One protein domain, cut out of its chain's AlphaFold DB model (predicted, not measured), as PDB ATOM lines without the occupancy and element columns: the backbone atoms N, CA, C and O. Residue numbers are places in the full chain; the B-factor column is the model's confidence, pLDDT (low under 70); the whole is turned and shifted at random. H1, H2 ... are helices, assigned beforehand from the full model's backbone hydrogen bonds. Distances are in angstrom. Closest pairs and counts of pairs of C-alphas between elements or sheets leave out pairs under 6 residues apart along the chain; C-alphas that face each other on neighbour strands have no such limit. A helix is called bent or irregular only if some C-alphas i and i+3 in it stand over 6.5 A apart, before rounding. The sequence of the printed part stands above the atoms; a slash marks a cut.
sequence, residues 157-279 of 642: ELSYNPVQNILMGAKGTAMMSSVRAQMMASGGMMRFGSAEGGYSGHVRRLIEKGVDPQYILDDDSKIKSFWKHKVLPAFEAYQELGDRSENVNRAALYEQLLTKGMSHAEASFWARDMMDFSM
ATOM      1  N   GLU A 157      37.087 -10.157  68.266       90.31
ATOM      2  CA  GLU A 157      36.013 -11.133  68.064       90.31
ATOM      3  C   GLU A 157      35.207 -11.474  69.333       90.31
ATOM      4  O   GLU A 157      34.935 -12.642  69.627       90.31
ATOM      5  N   LEU A 158      34.813 -10.452  70.087       92.31
ATOM      6  CA  LEU A 158      33.976 -10.581  71.280       92.31
ATOM      7  C   LEU A 158      32.487 -10.773  70.938       92.31
ATOM      8  O   LEU A 158      32.068 -10.633  69.786       92.31
ATOM      9  N   SER A 159      31.650 -11.009  71.946       91.88
ATOM     10  CA  SER A 159      30.201 -10.810  71.832       91.88
ATOM     11  C   SER A 159      29.898  -9.342  71.506       91.88
ATOM     12  O   SER A 159      30.590  -8.438  71.980       91.88
ATOM     13  N   TYR A 160      28.840  -9.088  70.732       91.44
ATOM     14  CA  TYR A 160      28.346  -7.729  70.485       91.44
ATOM     15  C   TYR A 160      27.742  -7.072  71.735       91.44
ATOM     16  O   TYR A 160      27.508  -5.868  71.733       91.44
ATOM     17  N   ASN A 161      27.499  -7.835  72.808       91.12
ATOM     18  CA  ASN A 161      26.986  -7.315  74.070       91.12
ATOM     19  C   ASN A 161      28.146  -6.906  75.009       91.12
ATOM     20  O   ASN A 161      28.746  -7.774  75.654       91.12
ATOM     21  N   PRO A 162      28.454  -5.600  75.152       89.62
ATOM     22  CA  PRO A 162      29.561  -5.146  75.993       89.62
ATOM     23  C   PRO A 162      29.350  -5.468  77.479       89.62
ATOM     24  O   PRO A 162      30.317  -5.741  78.182       89.62
ATOM     25  N   VAL A 163      28.103  -5.505  77.967       91.88
ATOM     26  CA  VAL A 163      27.801  -5.850  79.368       91.88
ATOM     27  C   VAL A 163      28.120  -7.317  79.637       91.88
ATOM     28  O   VAL A 163      28.747  -7.641  80.645       91.88
ATOM     29  N   GLN A 164      27.753  -8.206  78.711       93.94
ATOM     30  CA  GLN A 164      28.102  -9.624  78.797       93.94
ATOM     31  C   GLN A 164      29.624  -9.817  78.832       93.94
ATOM     32  O   GLN A 164      30.119 -10.562  79.680       93.94
ATOM     33  N   ASN A 165      30.365  -9.118  77.964       94.88
ATOM     34  CA  ASN A 165      31.830  -9.173  77.946       94.88
ATOM     35  C   ASN A 165      32.430  -8.705  79.279       94.88
ATOM     36  O   ASN A 165      33.308  -9.374  79.818       94.88
ATOM     37  N   ILE A 166      31.916  -7.611  79.856       93.25
ATOM     38  CA  ILE A 166      32.367  -7.116  81.165       93.25
ATOM     39  C   ILE A 166      32.138  -8.165  82.257       93.25
ATOM     40  O   ILE A 166      33.048  -8.444  83.036       93.25
ATOM     41  N   LEU A 167      30.945  -8.761  82.323       94.19
ATOM     42  CA  LEU A 167      30.611  -9.754  83.349       94.19
ATOM     43  C   LEU A 167      31.462 -11.024  83.223       94.19
ATOM     44  O   LEU A 167      31.967 -11.528  84.228       94.19
ATOM     45  N   MET A 168      31.651 -11.520  81.997       94.69
ATOM     46  CA  MET A 168      32.507 -12.672  81.703       94.69
ATOM     47  C   MET A 168      33.961 -12.381  82.082       94.69
ATOM     48  O   MET A 168      34.565 -13.111  82.863       94.69
ATOM     49  N   GLY A 169      34.496 -11.243  81.641       94.06
ATOM     50  CA  GLY A 169      35.854 -10.819  81.960       94.06
ATOM     51  C   GLY A 169      36.092 -10.549  83.447       94.06
ATOM     52  O   GLY A 169      37.161 -10.854  83.977       94.06
ATOM     53  N   ALA A 170      35.099 -10.023  84.166       93.69
ATOM     54  CA  ALA A 170      35.183  -9.808  85.610       93.69
ATOM     55  C   ALA A 170      35.315 -11.131  86.385       93.69
ATOM     56  O   ALA A 170      36.077 -11.194  87.358       93.69
ATOM     57  N   LYS A 171      34.619 -12.185  85.928       94.88
ATOM     58  CA  LYS A 171      34.789 -13.558  86.429       94.88
ATOM     59  C   LYS A 171      36.154 -14.121  86.024       94.88
ATOM     60  O   LYS A 171      36.902 -14.570  86.889       94.88
ATOM     61  N   GLY A 172      36.521 -13.994  84.747       92.94
ATOM     62  CA  GLY A 172      37.792 -14.471  84.198       92.94
ATOM     63  C   GLY A 172      39.031 -13.856  84.860       92.94
ATOM     64  O   GLY A 172      40.058 -14.519  84.971       92.94
ATOM     65  N   THR A 173      38.930 -12.634  85.388       92.12
ATOM     66  CA  THR A 173      40.017 -11.925  86.096       92.12
ATOM     67  C   THR A 173      40.001 -12.090  87.620       92.12
ATOM     68  O   THR A 173      40.856 -11.511  88.302       92.12
ATOM     69  N   ALA A 174      39.059 -12.851  88.189       91.25
ATOM     70  CA  ALA A 174      39.021 -13.118  89.628       91.25
ATOM     71  C   ALA A 174      40.315 -13.802  90.110       91.25
ATOM     72  O   ALA A 174      40.965 -14.522  89.355       91.25
ATOM     73  N   MET A 175      40.700 -13.584  91.372       84.00
ATOM     74  CA  MET A 175      41.997 -14.032  91.910       84.00
ATOM     75  C   MET A 175      42.229 -15.543  91.744       84.00
ATOM     76  O   MET A 175      43.323 -15.948  91.367       84.00
ATOM     77  N   MET A 176      41.185 -16.346  91.960       87.19
ATOM     78  CA  MET A 176      41.219 -17.813  91.862       87.19
ATOM     79  C   MET A 176      40.794 -18.343  90.483       87.19
ATOM     80  O   MET A 176      40.548 -19.535  90.327       87.19
ATOM     81  N   SER A 177      40.660 -17.471  89.482       93.19
ATOM     82  CA  SER A 177      40.239 -17.869  88.139       93.19
ATOM     83  C   SER A 177      41.348 -18.631  87.405       93.19
ATOM     84  O   SER A 177      42.490 -18.165  87.319       93.19
ATOM     85  N   SER A 178      40.996 -19.766  86.800       92.50
ATOM     86  CA  SER A 178      41.885 -20.511  85.901       92.50
ATOM     87  C   SER A 178      42.254 -19.689  84.664       92.50
ATOM     88  O   SER A 178      43.419 -19.678  84.272       92.50
ATOM     89  N   VAL A 179      41.303 -18.922  84.114       93.12
ATOM     90  CA  VAL A 179      41.533 -17.984  83.001       93.12
ATOM     91  C   VAL A 179      42.615 -16.977  83.377       93.12
ATOM     92  O   VAL A 179      43.561 -16.768  82.619       93.12
ATOM     93  N   ARG A 180      42.545 -16.415  84.590       91.31
ATOM     94  CA  ARG A 180      43.571 -15.495  85.087       91.31
ATOM     95  C   ARG A 180      44.939 -16.160  85.143       91.31
ATOM     96  O   ARG A 180      45.905 -15.589  84.646       91.31
ATOM     97  N   ALA A 181      45.030 -17.338  85.753       89.81
ATOM     98  CA  ALA A 181      46.294 -18.054  85.882       89.81
ATOM     99  C   ALA A 181      46.917 -18.363  84.508       89.81
ATOM    100  O   ALA A 181      48.091 -18.070  84.286       89.81
ATOM    101  N   GLN A 182      46.112 -18.867  83.573       91.69
ATOM    102  CA  GLN A 182      46.533 -19.199  82.213       91.69
ATOM    103  C   GLN A 182      46.994 -17.966  81.431       91.69
ATOM    104  O   GLN A 182      48.083 -17.967  80.862       91.69
ATOM    105  N   MET A 183      46.216 -16.882  81.434       91.06
ATOM    106  CA  MET A 183      46.604 -15.649  80.745       91.06
ATOM    107  C   MET A 183      47.848 -14.997  81.365       91.06
ATOM    108  O   MET A 183      48.635 -14.371  80.659       91.06
ATOM    109  N   MET A 184      48.047 -15.115  82.683       86.12
ATOM    110  CA  MET A 184      49.283 -14.646  83.315       86.12
ATOM    111  C   MET A 184      50.488 -15.490  82.895       86.12
ATOM    112  O   MET A 184      51.544 -14.924  82.629       86.12
ATOM    113  N   ALA A 185      50.335 -16.814  82.822       84.12
ATOM    114  CA  ALA A 185      51.412 -17.727  82.440       84.12
ATOM    115  C   ALA A 185      51.846 -17.549  80.974       84.12
ATOM    116  O   ALA A 185      53.032 -17.606  80.666       84.12
ATOM    117  N   SER A 186      50.888 -17.289  80.087       84.12
ATOM    118  CA  SER A 186      51.099 -17.106  78.643       84.12
ATOM    119  C   SER A 186      51.431 -15.675  78.215       84.12
ATOM    120  O   SER A 186      51.776 -15.448  77.059       84.12
ATOM    121  N   GLY A 187      51.308 -14.690  79.111       82.06
ATOM    122  CA  GLY A 187      51.509 -13.276  78.778       82.06
ATOM    123  C   GLY A 187      50.317 -12.598  78.085       82.06
ATOM    124  O   GLY A 187      50.459 -11.463  77.616       82.06
ATOM    125  N   GLY A 188      49.150 -13.252  78.062       86.06
ATOM    126  CA  GLY A 188      47.878 -12.687  77.596       86.06
ATOM    127  C   GLY A 188      47.322 -11.567  78.487       86.06
ATOM    128  O   GLY A 188      46.474 -10.793  78.041       86.06
ATOM    129  N   MET A 189      47.802 -11.444  79.735       84.50
ATOM    130  CA  MET A 189      47.484 -10.308  80.611       84.50
ATOM    131  C   MET A 189      48.461  -9.139  80.471       84.50
ATOM    132  O   MET A 189      49.678  -9.318  80.398       84.50
ATOM    133  N   MET A 190      47.921  -7.925  80.573       75.06
ATOM    134  CA  MET A 190      48.689  -6.695  80.769       75.06
ATOM    135  C   MET A 190      48.720  -6.308  82.245       75.06
ATOM    136  O   MET A 190      47.691  -6.317  82.907       75.06
ATOM    137  N   ARG A 191      49.881  -5.921  82.778       65.69
ATOM    138  CA  ARG A 191      49.990  -5.377  84.141       65.69
ATOM    139  C   ARG A 191      50.481  -3.935  84.099       65.69
ATOM    140  O   ARG A 191      51.515  -3.637  83.489       65.69
ATOM    141  N   PHE A 192      49.755  -3.031  84.755       50.97
ATOM    142  CA  PHE A 192      50.136  -1.622  84.812       50.97
ATOM    143  C   PHE A 192      51.446  -1.473  85.600       50.97
ATOM    144  O   PHE A 192      51.537  -1.792  86.784       50.97
ATOM    145  N   GLY A 193      52.494  -0.976  84.937       45.53
ATOM    146  CA  GLY A 193      53.809  -0.742  85.546       45.53
ATOM    147  C   GLY A 193      54.812  -1.898  85.446       45.53
ATOM    148  O   GLY A 193      55.942  -1.740  85.910       45.53
ATOM    149  N   SER A 194      54.463  -3.026  84.814       41.47
ATOM    150  CA  SER A 194      55.433  -4.089  84.492       41.47
ATOM    151  C   SER A 194      56.010  -3.980  83.078       41.47
ATOM    152  O   SER A 194      57.079  -4.526  82.828       41.47
ATOM    153  N   ALA A 195      55.328  -3.276  82.167       37.47
ATOM    154  CA  ALA A 195      55.708  -3.209  80.754       37.47
ATOM    155  C   ALA A 195      56.892  -2.266  80.452       37.47
ATOM    156  O   ALA A 195      57.507  -2.384  79.402       37.47
ATOM    157  N   GLU A 196      57.279  -1.382  81.378       40.22
ATOM    158  CA  GLU A 196      58.447  -0.502  81.222       40.22
ATOM    159  C   GLU A 196      59.240  -0.440  82.540       40.22
ATOM    160  O   GLU A 196      58.976   0.387  83.409       40.22
ATOM    161  N   GLY A 197      60.193  -1.360  82.742       40.84
ATOM    162  CA  GLY A 197      61.267  -1.250  83.752       40.84
ATOM    163  C   GLY A 197      60.875  -1.236  85.245       40.84
ATOM    164  O   GLY A 197      61.754  -1.213  86.110       40.84
ATOM    165  N   GLY A 198      59.582  -1.273  85.581       43.03
ATOM    166  CA  GLY A 198      59.060  -1.119  86.945       43.03
ATOM    167  C   GLY A 198      59.008  -2.396  87.788       43.03
ATOM    168  O   GLY A 198      58.720  -2.311  88.987       43.03
ATOM    169  N   TYR A 199      59.324  -3.564  87.211       47.59
ATOM    170  CA  TYR A 199      59.297  -4.847  87.928       47.59
ATOM    171  C   TYR A 199      60.190  -4.817  89.177       47.59
ATOM    172  O   TYR A 199      59.747  -5.209  90.251       47.59
ATOM    173  N   SER A 200      61.383  -4.215  89.085       50.56
ATOM    174  CA  SER A 200      62.281  -3.993  90.231       50.56
ATOM    175  C   SER A 200      61.629  -3.230  91.387       50.56
ATOM    176  O   SER A 200      61.851  -3.566  92.545       50.56
ATOM    177  N   GLY A 201      60.814  -2.212  91.095       55.53
ATOM    178  CA  GLY A 201      60.138  -1.396  92.099       55.53
ATOM    179  C   GLY A 201      58.969  -2.126  92.753       55.53
ATOM    180  O   GLY A 201      58.767  -2.001  93.957       55.53
ATOM    181  N   HIS A 202      58.219  -2.911  91.980       53.50
ATOM    182  CA  HIS A 202      57.160  -3.767  92.513       53.50
ATOM    183  C   HIS A 202      57.729  -4.907  93.365       53.50
ATOM    184  O   HIS A 202      57.324  -5.059  94.512       53.50
ATOM    185  N   VAL A 203      58.731  -5.627  92.856       52.59
ATOM    186  CA  VAL A 203      59.457  -6.670  93.595       52.59
ATOM    187  C   VAL A 203      60.119  -6.095  94.846       52.59
ATOM    188  O   VAL A 203      60.034  -6.698  95.907       52.59
ATOM    189  N   ARG A 204      60.695  -4.887  94.776       55.62
ATOM    190  CA  ARG A 204      61.207  -4.180  95.956       55.62
ATOM    191  C   ARG A 204      60.137  -3.951  97.011       55.62
ATOM    192  O   ARG A 204      60.394  -4.269  98.163       55.62
ATOM    193  N   ARG A 205      58.958  -3.448  96.637       63.38
ATOM    194  CA  ARG A 205      57.844  -3.266  97.581       63.38
ATOM    195  C   ARG A 205      57.412  -4.594  98.197       63.38
ATOM    196  O   ARG A 205      57.207  -4.658  99.399       63.38
ATOM    197  N   LEU A 206      57.334  -5.658  97.392       57.09
ATOM    198  CA  LEU A 206      57.018  -7.004  97.876       57.09
ATOM    199  C   LEU A 206      58.084  -7.557  98.834       57.09
ATOM    200  O   LEU A 206      57.734  -8.250  99.779       57.09
ATOM    201  N   ILE A 207      59.360  -7.227  98.635       58.62
ATOM    202  CA  ILE A 207      60.463  -7.628  99.522       58.62
ATOM    203  C   ILE A 207      60.510  -6.760 100.789       58.62
ATOM    204  O   ILE A 207      60.763  -7.276 101.871       58.62
ATOM    205  N   GLU A 208      60.182  -5.468 100.700       61.31
ATOM    206  CA  GLU A 208      60.014  -4.572 101.860       61.31
ATOM    207  C   GLU A 208      58.867  -5.023 102.794       61.31
ATOM    208  O   GLU A 208      58.872  -4.715 103.995       61.31
ATOM    209  N   LYS A 209      57.916  -5.823 102.290       60.81
ATOM    210  CA  LYS A 209      56.923  -6.517 103.126       60.81
ATOM    211  C   LYS A 209      57.530  -7.589 104.039       60.81
ATOM    212  O   LYS A 209      56.882  -7.945 105.014       60.81
ATOM    213  N   GLY A 210      58.744  -8.071 103.759       62.06
ATOM    214  CA  GLY A 210      59.394  -9.195 104.443       62.06
ATOM    215  C   GLY A 210      60.477  -8.839 105.469       62.06
ATOM    216  O   GLY A 210      61.274  -9.707 105.803       62.06
ATOM    217  N   VAL A 211      60.544  -7.598 105.966       51.12
ATOM    218  CA  VAL A 211      61.433  -7.224 107.089       51.12
ATOM    219  C   VAL A 211      60.612  -6.625 108.222       51.12
ATOM    220  O   VAL A 211      59.777  -5.750 107.981       51.12
ATOM    221  N   ASP A 212      60.838  -7.100 109.443       49.41
ATOM    222  CA  ASP A 212      60.136  -6.654 110.640       49.41
ATOM    223  C   ASP A 212      60.536  -5.206 111.014       49.41
ATOM    224  O   ASP A 212      61.718  -4.942 111.256       49.41
ATOM    225  N   PRO A 213      59.598  -4.236 111.014       49.94
ATOM    226  CA  PRO A 213      59.882  -2.824 111.289       49.94
ATOM    227  C   PRO A 213      60.409  -2.531 112.698       49.94
ATOM    228  O   PRO A 213      60.889  -1.422 112.925       49.94
ATOM    229  N   GLN A 214      60.325  -3.485 113.631       48.31
ATOM    230  CA  GLN A 214      60.762  -3.307 115.021       48.31
ATOM    231  C   GLN A 214      62.282  -3.100 115.197       48.31
ATOM    232  O   GLN A 214      62.723  -2.744 116.284       48.31
ATOM    233  N   TYR A 215      63.084  -3.261 114.137       45.91
ATOM    234  CA  TYR A 215      64.548  -3.112 114.167       45.91
ATOM    235  C   TYR A 215      65.077  -1.850 113.463       45.91
ATOM    236  O   TYR A 215      66.259  -1.780 113.129       45.91
ATOM    237  N   ILE A 216      64.224  -0.852 113.202       44.78
ATOM    238  CA  ILE A 216      64.636   0.435 112.616       44.78
ATOM    239  C   ILE A 216      64.165   1.582 113.530       44.78
ATOM    240  O   ILE A 216      63.034   2.052 113.425       44.78
ATOM    241  N   LEU A 217      65.059   1.997 114.430       38.28
ATOM    242  CA  LEU A 217      64.990   3.159 115.340       38.28
ATOM    243  C   LEU A 217      65.526   4.404 114.579       38.28
ATOM    244  O   LEU A 217      66.421   4.233 113.755       38.28
ATOM    245  N   ASP A 218      65.052   5.655 114.659       48.44
ATOM    246  CA  ASP A 218      64.293   6.437 115.644       48.44
ATOM    247  C   ASP A 218      63.390   7.486 114.921       48.44
ATOM    248  O   ASP A 218      63.712   7.956 113.833       48.44
ATOM    249  N   ASP A 219      62.226   7.799 115.505       53.94
ATOM    250  CA  ASP A 219      61.235   8.874 115.218       53.94
ATOM    251  C   ASP A 219      60.836   9.273 113.769       53.94
ATOM    252  O   ASP A 219      60.477  10.409 113.472       53.94
ATOM    253  N   ASP A 220      60.789   8.290 112.869       54.53
ATOM    254  CA  ASP A 220      60.157   8.350 111.532       54.53
ATOM    255  C   ASP A 220      59.153   7.171 111.354       54.53
ATOM    256  O   ASP A 220      58.651   6.845 110.270       54.53
ATOM    257  N   SER A 221      58.906   6.456 112.460       59.78
ATOM    258  CA  SER A 221      58.388   5.086 112.513       59.78
ATOM    259  C   SER A 221      56.868   5.005 112.422       59.78
ATOM    260  O   SER A 221      56.353   4.079 111.802       59.78
ATOM    261  N   LYS A 222      56.127   5.982 112.957       58.25
ATOM    262  CA  LYS A 222      54.653   5.993 112.904       58.25
ATOM    263  C   LYS A 222      54.132   6.263 111.496       58.25
ATOM    264  O   LYS A 222      53.209   5.582 111.059       58.25
ATOM    265  N   ILE A 223      54.759   7.185 110.762       59.06
ATOM    266  CA  ILE A 223      54.410   7.474 109.364       59.06
ATOM    267  C   ILE A 223      54.790   6.283 108.485       59.06
ATOM    268  O   ILE A 223      53.953   5.809 107.722       59.06
ATOM    269  N   LYS A 224      56.004   5.735 108.629       64.06
ATOM    270  CA  LYS A 224      56.431   4.543 107.875       64.06
ATOM    271  C   LYS A 224      55.592   3.307 108.208       64.06
ATOM    272  O   LYS A 224      55.226   2.571 107.297       64.06
ATOM    273  N   SER A 225      55.237   3.102 109.476       68.50
ATOM    274  CA  SER A 225      54.361   2.016 109.934       68.50
ATOM    275  C   SER A 225      52.938   2.185 109.398       68.50
ATOM    276  O   SER A 225      52.397   1.258 108.800       68.50
ATOM    277  N   PHE A 226      52.354   3.382 109.489       68.56
ATOM    278  CA  PHE A 226      51.056   3.690 108.883       68.56
ATOM    279  C   PHE A 226      51.076   3.470 107.364       68.56
ATOM    280  O   PHE A 226      50.193   2.807 106.816       68.56
ATOM    281  N   TRP A 227      52.121   3.940 106.679       69.62
ATOM    282  CA  TRP A 227      52.309   3.687 105.255       69.62
ATOM    283  C   TRP A 227      52.405   2.192 104.949       69.62
ATOM    284  O   TRP A 227      51.698   1.712 104.071       69.62
ATOM    285  N   LYS A 228      53.223   1.435 105.685       70.81
ATOM    286  CA  LYS A 228      53.436   0.000 105.459       70.81
ATOM    287  C   LYS A 228      52.203  -0.850 105.774       70.81
ATOM    288  O   LYS A 228      51.910  -1.776 105.026       70.81
ATOM    289  N   HIS A 229      51.488  -0.554 106.857       73.88
ATOM    290  CA  HIS A 229      50.399  -1.396 107.360       73.88
ATOM    291  C   HIS A 229      49.002  -0.945 106.926       73.88
ATOM    292  O   HIS A 229      48.081  -1.761 106.948       73.88
ATOM    293  N   LYS A 230      48.808   0.324 106.544       72.69
ATOM    294  CA  LYS A 230      47.491   0.862 106.155       72.69
ATOM    295  C   LYS A 230      47.459   1.340 104.708       72.69
ATOM    296  O   LYS A 230      46.573   0.931 103.963       72.69
ATOM    297  N   VAL A 231      48.427   2.156 104.286       72.06
ATOM    298  CA  VAL A 231      48.406   2.753 102.937       72.06
ATOM    299  C   VAL A 231      48.825   1.751 101.867       72.06
ATOM    300  O   VAL A 231      48.147   1.620 100.854       72.06
ATOM    301  N   LEU A 232      49.917   1.019 102.083       71.19
ATOM    302  CA  LEU A 232      50.483   0.103 101.098       71.19
ATOM    303  C   LEU A 232      49.530  -1.058 100.762       71.19
ATOM    304  O   LEU A 232      49.304  -1.268  99.572       71.19
ATOM    305  N   PRO A 233      48.896  -1.756 101.729       74.50
ATOM    306  CA  PRO A 233      47.947  -2.821 101.406       74.50
ATOM    307  C   PRO A 233      46.714  -2.296 100.666       74.50
ATOM    308  O   PRO A 233      46.267  -2.909  99.700       74.50
ATOM    309  N   ALA A 234      46.190  -1.130 101.066       72.88
ATOM    310  CA  ALA A 234      45.070  -0.490 100.380       72.88
ATOM    311  C   ALA A 234      45.445  -0.073  98.949       72.88
ATOM    312  O   ALA A 234      44.688  -0.308  98.008       72.88
ATOM    313  N   PHE A 235      46.640   0.493  98.768       75.62
ATOM    314  CA  PHE A 235      47.172   0.863  97.462       75.62
ATOM    315  C   PHE A 235      47.374  -0.357  96.559       75.62
ATOM    316  O   PHE A 235      47.082  -0.298  95.371       75.62
ATOM    317  N   GLU A 236      47.838  -1.480  97.098       72.00
ATOM    318  CA  GLU A 236      48.009  -2.715  96.333       72.00
ATOM    319  C   GLU A 236      46.686  -3.380  95.975       72.00
ATOM    320  O   GLU A 236      46.528  -3.797  94.833       72.00
ATOM    321  N   ALA A 237      45.721  -3.428  96.896       74.56
ATOM    322  CA  ALA A 237      44.365  -3.880  96.590       74.56
ATOM    323  C   ALA A 237      43.730  -3.013  95.489       74.56
ATOM    324  O   ALA A 237      43.063  -3.515  94.585       74.56
ATOM    325  N   TYR A 238      43.996  -1.706  95.525       78.19
ATOM    326  CA  TYR A 238      43.572  -0.773  94.492       78.19
ATOM    327  C   TYR A 238      44.288  -0.995  93.146       78.19
ATOM    328  O   TYR A 238      43.655  -0.965  92.088       78.19
ATOM    329  N   GLN A 239      45.595  -1.261  93.162       76.44
ATOM    330  CA  GLN A 239      46.353  -1.603  91.958       76.44
ATOM    331  C   GLN A 239      45.882  -2.926  91.352       76.44
ATOM    332  O   GLN A 239      45.707  -2.993  90.142       76.44
ATOM    333  N   GLU A 240      45.587  -3.926  92.181       77.06
ATOM    334  CA  GLU A 240      45.008  -5.209  91.776       77.06
ATOM    335  C   GLU A 240      43.624  -5.027  91.135       77.06
ATOM    336  O   GLU A 240      43.361  -5.578  90.068       77.06
ATOM    337  N   LEU A 241      42.751  -4.196  91.714       77.50
ATOM    338  CA  LEU A 241      41.483  -3.822  91.077       77.50
ATOM    339  C   LEU A 241      41.716  -3.166  89.707       77.50
ATOM    340  O   LEU A 241      40.995  -3.442  88.748       77.50
ATOM    341  N   GLY A 242      42.741  -2.319  89.607       77.94
ATOM    342  CA  GLY A 242      43.143  -1.688  88.358       77.94
ATOM    343  C   GLY A 242      43.639  -2.674  87.303       77.94
ATOM    344  O   GLY A 242      43.161  -2.631  86.172       77.94
ATOM    345  N   ASP A 243      44.545  -3.577  87.668       78.44
ATOM    346  CA  ASP A 243      45.034  -4.637  86.785       78.44
ATOM    347  C   ASP A 243      43.881  -5.537  86.329       78.44
ATOM    348  O   ASP A 243      43.785  -5.874  85.151       78.44
ATOM    349  N   ARG A 244      42.936  -5.861  87.217       83.94
ATOM    350  CA  ARG A 244      41.717  -6.580  86.829       83.94
ATOM    351  C   ARG A 244      40.914  -5.802  85.799       83.94
ATOM    352  O   ARG A 244      40.590  -6.374  84.766       83.94
ATOM    353  N   SER A 245      40.645  -4.516  86.041       84.38
ATOM    354  CA  SER A 245      39.862  -3.680  85.120       84.38
ATOM    355  C   SER A 245      40.466  -3.617  83.711       84.38
ATOM    356  O   SER A 245      39.727  -3.724  82.739       84.38
ATOM    357  N   GLU A 246      41.796  -3.564  83.591       82.38
ATOM    358  CA  GLU A 246      42.503  -3.586  82.301       82.38
ATOM    359  C   GLU A 246      42.331  -4.919  81.565       82.38
ATOM    360  O   GLU A 246      42.258  -4.981  80.339       82.38
ATOM    361  N   ASN A 247      42.261  -6.020  82.307       90.56
ATOM    362  CA  ASN A 247      42.207  -7.355  81.726       90.56
ATOM    363  C   ASN A 247      40.788  -7.888  81.537       90.56
ATOM    364  O   ASN A 247      40.659  -8.973  80.985       90.56
ATOM    365  N   VAL A 248      39.734  -7.163  81.936       93.62
ATOM    366  CA  VAL A 248      38.341  -7.631  81.803       93.62
ATOM    367  C   VAL A 248      38.037  -8.028  80.355       93.62
ATOM    368  O   VAL A 248      37.752  -9.191  80.082       93.62
ATOM    369  N   ASN A 249      38.177  -7.105  79.403       94.44
ATOM    370  CA  ASN A 249      37.859  -7.409  78.002       94.44
ATOM    371  C   ASN A 249      38.837  -8.424  77.382       94.44
ATOM    372  O   ASN A 249      38.435  -9.225  76.543       94.44
ATOM    373  N   ARG A 250      40.092  -8.464  77.856       94.44
ATOM    374  CA  ARG A 250      41.094  -9.452  77.418       94.44
ATOM    375  C   ARG A 250      40.736 -10.863  77.875       94.44
ATOM    376  O   ARG A 250      40.853 -11.796  77.093       94.44
ATOM    377  N   ALA A 251      40.277 -11.011  79.115       95.69
ATOM    378  CA  ALA A 251      39.848 -12.286  79.675       95.69
ATOM    379  C   ALA A 251      38.569 -12.793  79.012       95.69
ATOM    380  O   ALA A 251      38.491 -13.970  78.672       95.69
ATOM    381  N   ALA A 252      37.614 -11.896  78.752       96.62
ATOM    382  CA  ALA A 252      36.423 -12.235  77.982       96.62
ATOM    383  C   ALA A 252      36.787 -12.721  76.570       96.62
ATOM    384  O   ALA A 252      36.260 -13.737  76.122       96.62
ATOM    385  N   LEU A 253      37.716 -12.036  75.890       95.88
ATOM    386  CA  LEU A 253      38.167 -12.425  74.553       95.88
ATOM    387  C   LEU A 253      38.874 -13.777  74.593       95.88
ATOM    388  O   LEU A 253      38.517 -14.670  73.836       95.88
ATOM    389  N   TYR A 254      39.827 -13.940  75.506       96.44
ATOM    390  CA  TYR A 254      40.576 -15.176  75.694       96.44
ATOM    391  C   TYR A 254      39.650 -16.392  75.852       96.44
ATOM    392  O   TYR A 254      39.773 -17.372  75.121       96.44
ATOM    393  N   GLU A 255      38.685 -16.314  76.765       96.00
ATOM    394  CA  GLU A 255      37.779 -17.423  77.063       96.00
ATOM    395  C   GLU A 255      36.802 -17.701  75.901       96.00
ATOM    396  O   GLU A 255      36.528 -18.861  75.580       96.00
ATOM    397  N   GLN A 256      36.347 -16.663  75.187       96.50
ATOM    398  CA  GLN A 256      35.550 -16.835  73.967       96.50
ATOM    399  C   GLN A 256      36.352 -17.480  72.827       96.50
ATOM    400  O   GLN A 256      35.813 -18.324  72.115       96.50
ATOM    401  N   LEU A 257      37.632 -17.135  72.659       95.94
ATOM    402  CA  LEU A 257      38.496 -17.739  71.639       95.94
ATOM    403  C   LEU A 257      38.799 -19.211  71.941       95.94
ATOM    404  O   LEU A 257      38.746 -20.035  71.030       95.94
ATOM    405  N   LEU A 258      39.028 -19.565  73.210       95.06
ATOM    406  CA  LEU A 258      39.144 -20.971  73.612       95.06
ATOM    407  C   LEU A 258      37.865 -21.757  73.309       95.06
ATOM    408  O   LEU A 258      37.926 -22.864  72.787       95.06
ATOM    409  N   THR A 259      36.700 -21.168  73.595       95.06
ATOM    410  CA  THR A 259      35.397 -21.793  73.303       95.06
ATOM    411  C   THR A 259      35.193 -22.003  71.798       95.06
ATOM    412  O   THR A 259      34.559 -22.969  71.386       95.06
ATOM    413  N   LYS A 260      35.778 -21.133  70.965       95.00
ATOM    414  CA  LYS A 260      35.825 -21.271  69.501       95.00
ATOM    415  C   LYS A 260      36.878 -22.274  69.003       95.00
ATOM    416  O   LYS A 260      37.027 -22.434  67.797       95.00
ATOM    417  N   GLY A 261      37.605 -22.940  69.900       95.06
ATOM    418  CA  GLY A 261      38.595 -23.964  69.565       95.06
ATOM    419  C   GLY A 261      40.006 -23.442  69.285       95.06
ATOM    420  O   GLY A 261      40.846 -24.225  68.847       95.06
ATOM    421  N   MET A 262      40.299 -22.157  69.536       95.31
ATOM    422  CA  MET A 262      41.673 -21.654  69.420       95.31
ATOM    423  C   MET A 262      42.579 -22.241  70.503       95.31
ATOM    424  O   MET A 262      42.153 -22.503  71.631       95.31
ATOM    425  N   SER A 263      43.861 -22.392  70.174       94.19
ATOM    426  CA  SER A 263      44.859 -22.835  71.141       94.19
ATOM    427  C   SER A 263      45.083 -21.793  72.244       94.19
ATOM    428  O   SER A 263      44.836 -20.596  72.081       94.19
ATOM    429  N   HIS A 264      45.638 -22.241  73.372       91.88
ATOM    430  CA  HIS A 264      46.026 -21.350  74.466       91.88
ATOM    431  C   HIS A 264      46.961 -20.222  74.000       91.88
ATOM    432  O   HIS A 264      46.793 -19.070  74.406       91.88
ATOM    433  N   ALA A 265      47.924 -20.537  73.130       89.69
ATOM    434  CA  ALA A 265      48.888 -19.571  72.617       89.69
ATOM    435  C   ALA A 265      48.214 -18.501  71.743       89.69
ATOM    436  O   ALA A 265      48.433 -17.309  71.959       89.69
ATOM    437  N   GLU A 266      47.342 -18.910  70.819       91.69
ATOM    438  CA  GLU A 266      46.604 -17.989  69.943       91.69
ATOM    439  C   GLU A 266      45.634 -17.113  70.733       91.69
ATOM    440  O   GLU A 266      45.628 -15.892  70.570       91.69
ATOM    441  N   ALA A 267      44.857 -17.706  71.643       95.00
ATOM    442  CA  ALA A 267      43.932 -16.960  72.488       95.00
ATOM    443  C   ALA A 267      44.672 -15.917  73.341       95.00
ATOM    444  O   ALA A 267      44.205 -14.788  73.497       95.00
ATOM    445  N   SER A 268      45.854 -16.263  73.860       92.88
ATOM    446  CA  SER A 268      46.688 -15.351  74.651       92.88
ATOM    447  C   SER A 268      47.287 -14.232  73.805       92.88
ATOM    448  O   SER A 268      47.297 -13.079  74.239       92.88
ATOM    449  N   PHE A 269      47.731 -14.553  72.587       91.50
ATOM    450  CA  PHE A 269      48.206 -13.569  71.620       91.50
ATOM    451  C   PHE A 269      47.112 -12.541  71.309       91.50
ATOM    452  O   PHE A 269      47.338 -11.344  71.469       91.50
ATOM    453  N   TRP A 270      45.906 -12.989  70.955       92.56
ATOM    454  CA  TRP A 270      44.796 -12.093  70.622       92.56
ATOM    455  C   TRP A 270      44.271 -11.303  71.823       92.56
ATOM    456  O   TRP A 270      43.939 -10.124  71.683       92.56
ATOM    457  N   ALA A 271      44.248 -11.910  73.012       93.19
ATOM    458  CA  ALA A 271      43.919 -11.213  74.252       93.19
ATOM    459  C   ALA A 271      44.901 -10.068  74.535       93.19
ATOM    460  O   ALA A 271      44.483  -8.958  74.874       93.19
ATOM    461  N   ARG A 272      46.201 -10.301  74.333       90.12
ATOM    462  CA  ARG A 272      47.231  -9.267  74.461       90.12
ATOM    463  C   ARG A 272      47.103  -8.194  73.373       90.12
ATOM    464  O   ARG A 272      47.114  -7.005  73.697       90.12
ATOM    465  N   ASP A 273      46.917  -8.614  72.121       90.00
ATOM    466  CA  ASP A 273      46.814  -7.765  70.922       90.00
ATOM    467  C   ASP A 273      45.574  -6.857  70.910       90.00
ATOM    468  O   ASP A 273      45.493  -5.931  70.101       90.00
ATOM    469  N   MET A 274      44.604  -7.075  71.806       87.31
ATOM    470  CA  MET A 274      43.446  -6.190  71.955       87.31
ATOM    471  C   MET A 274      43.880  -4.726  72.129       87.31
ATOM    472  O   MET A 274      43.320  -3.859  71.466       87.31
ATOM    473  N   MET A 275      44.906  -4.483  72.955       84.00
ATOM    474  CA  MET A 275      45.662  -3.227  73.052       84.00
ATOM    475  C   MET A 275      47.054  -3.540  73.632       84.00
ATOM    476  O   MET A 275      47.211  -3.631  74.855       84.00
ATOM    477  N   ASP A 276      48.065  -3.724  72.775       85.06
ATOM    478  CA  ASP A 276      49.436  -4.001  73.221       85.06
ATOM    479  C   ASP A 276      50.301  -2.729  73.293       85.06
ATOM    480  O   ASP A 276      50.857  -2.271  72.298       85.06
ATOM    481  N   PHE A 277      50.462  -2.171  74.499       79.12
ATOM    482  CA  PHE A 277      51.279  -0.971  74.730       79.12
ATOM    483  C   PHE A 277      52.795  -1.203  74.683       79.12
ATOM    484  O   PHE A 277      53.542  -0.230  74.750       79.12
ATOM    485  N   SER A 278      53.258  -2.454  74.614       77.38
ATOM    486  CA  SER A 278      54.681  -2.763  74.423       77.38
ATOM    487  C   SER A 278      55.107  -2.652  72.960       77.38
ATOM    488  O   SER A 278      56.290  -2.475  72.676       77.38
ATOM    489  N   MET A 279      54.148  -2.684  72.031       81.25
ATOM    490  CA  MET A 279      54.418  -2.436  70.622       81.25
ATOM    491  C   MET A 279      54.788  -0.969  70.391       81.25
ATOM    492  O   MET A 279      54.225  -0.054  71.000       81.25
TER     493      MET A 279
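This is residues 157 to 279 of the 642 residues of a protein of Chloroflexi bacterium ADurb.Bin222 (UniProt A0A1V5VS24). A small head of short helices sits at one end of a long helical arm: H1, H2 and H5 pack on H4b, and H4a runs away from this head to make most of the length. The chain goes out along the arm as loops and the short helix H3, which is near H4a without touching it, turns at the far end, where residues 215 to 220 stick out, and comes back as H4a. The printed part has 123 residues with five named helices, in the order H1, H2, H3, H4, H5, and no named strand; the class is all helix. It is loose, with a radius of gyration of the C-alphas of 18.1 A, and spans 61 by 27 by 22 A.

Start at the longest helix, H4, residues 221 to 259. By its hydrogen bonds it was assigned as one helix, but it is bent: C-alphas 246 and 249 are 7.4 A apart, and its arms H4a, residues 221 to 246, and H4b, residues 249 to 259, stand at a steep tilt of 47 degrees. H4a also has a kink of 32 degrees near residue 232. H1, residues 162 to 172, touches H4b about perpendicular at 81 degrees, the closest C-alphas being those of Gly 169 and Ala 252, 4.3 A apart. H5, residues 264 to 273, forms a helical hairpin with H4b, opposite ways at a shallow tilt of 29 degrees; look at the C-alphas of Arg 250 and Ala 271, the closest, 4.6 A apart. H2, residues 178 to 186, touches H4b at 82 degrees, about perpendicular, with the C-alphas of Val 179 and Ala 251 closest at 6.8 A. H2 also touches H5, with the C-alphas of Met 183 and Ser 268 closest at 6.1 A. H3, residues 199 to 208, is near H4a, and is apart from H1, H2, H4b and H5. Every O i to N i+4 pair is within hydrogen-bond range in H1, H2, H3, H4b and H5, and 19 of 22 are in H4a.

Find C-alpha 221 at (58.388, 5.086, 112.513); from there H4a runs 35.2 A to C-alpha 246 at (42.503, -3.586, 82.301), and H4b covers 15.3 A. H1 begins at (29.561, -5.146, 75.993) and is 14.9 A long; H2 is 12.2 A, H3 14.0 A and H5 14.1 A long, H5 ending at C-alpha 273.

The two C-alphas farthest apart, those of Asp 218 and Gly 261, are 60.9 A apart. The printed part has no cut. The links H2 to H3 and H3 to H4 are long, 12 residues each. Mean pLDDT of the printed part is 77.4, and residues 191 to 227 are under 70.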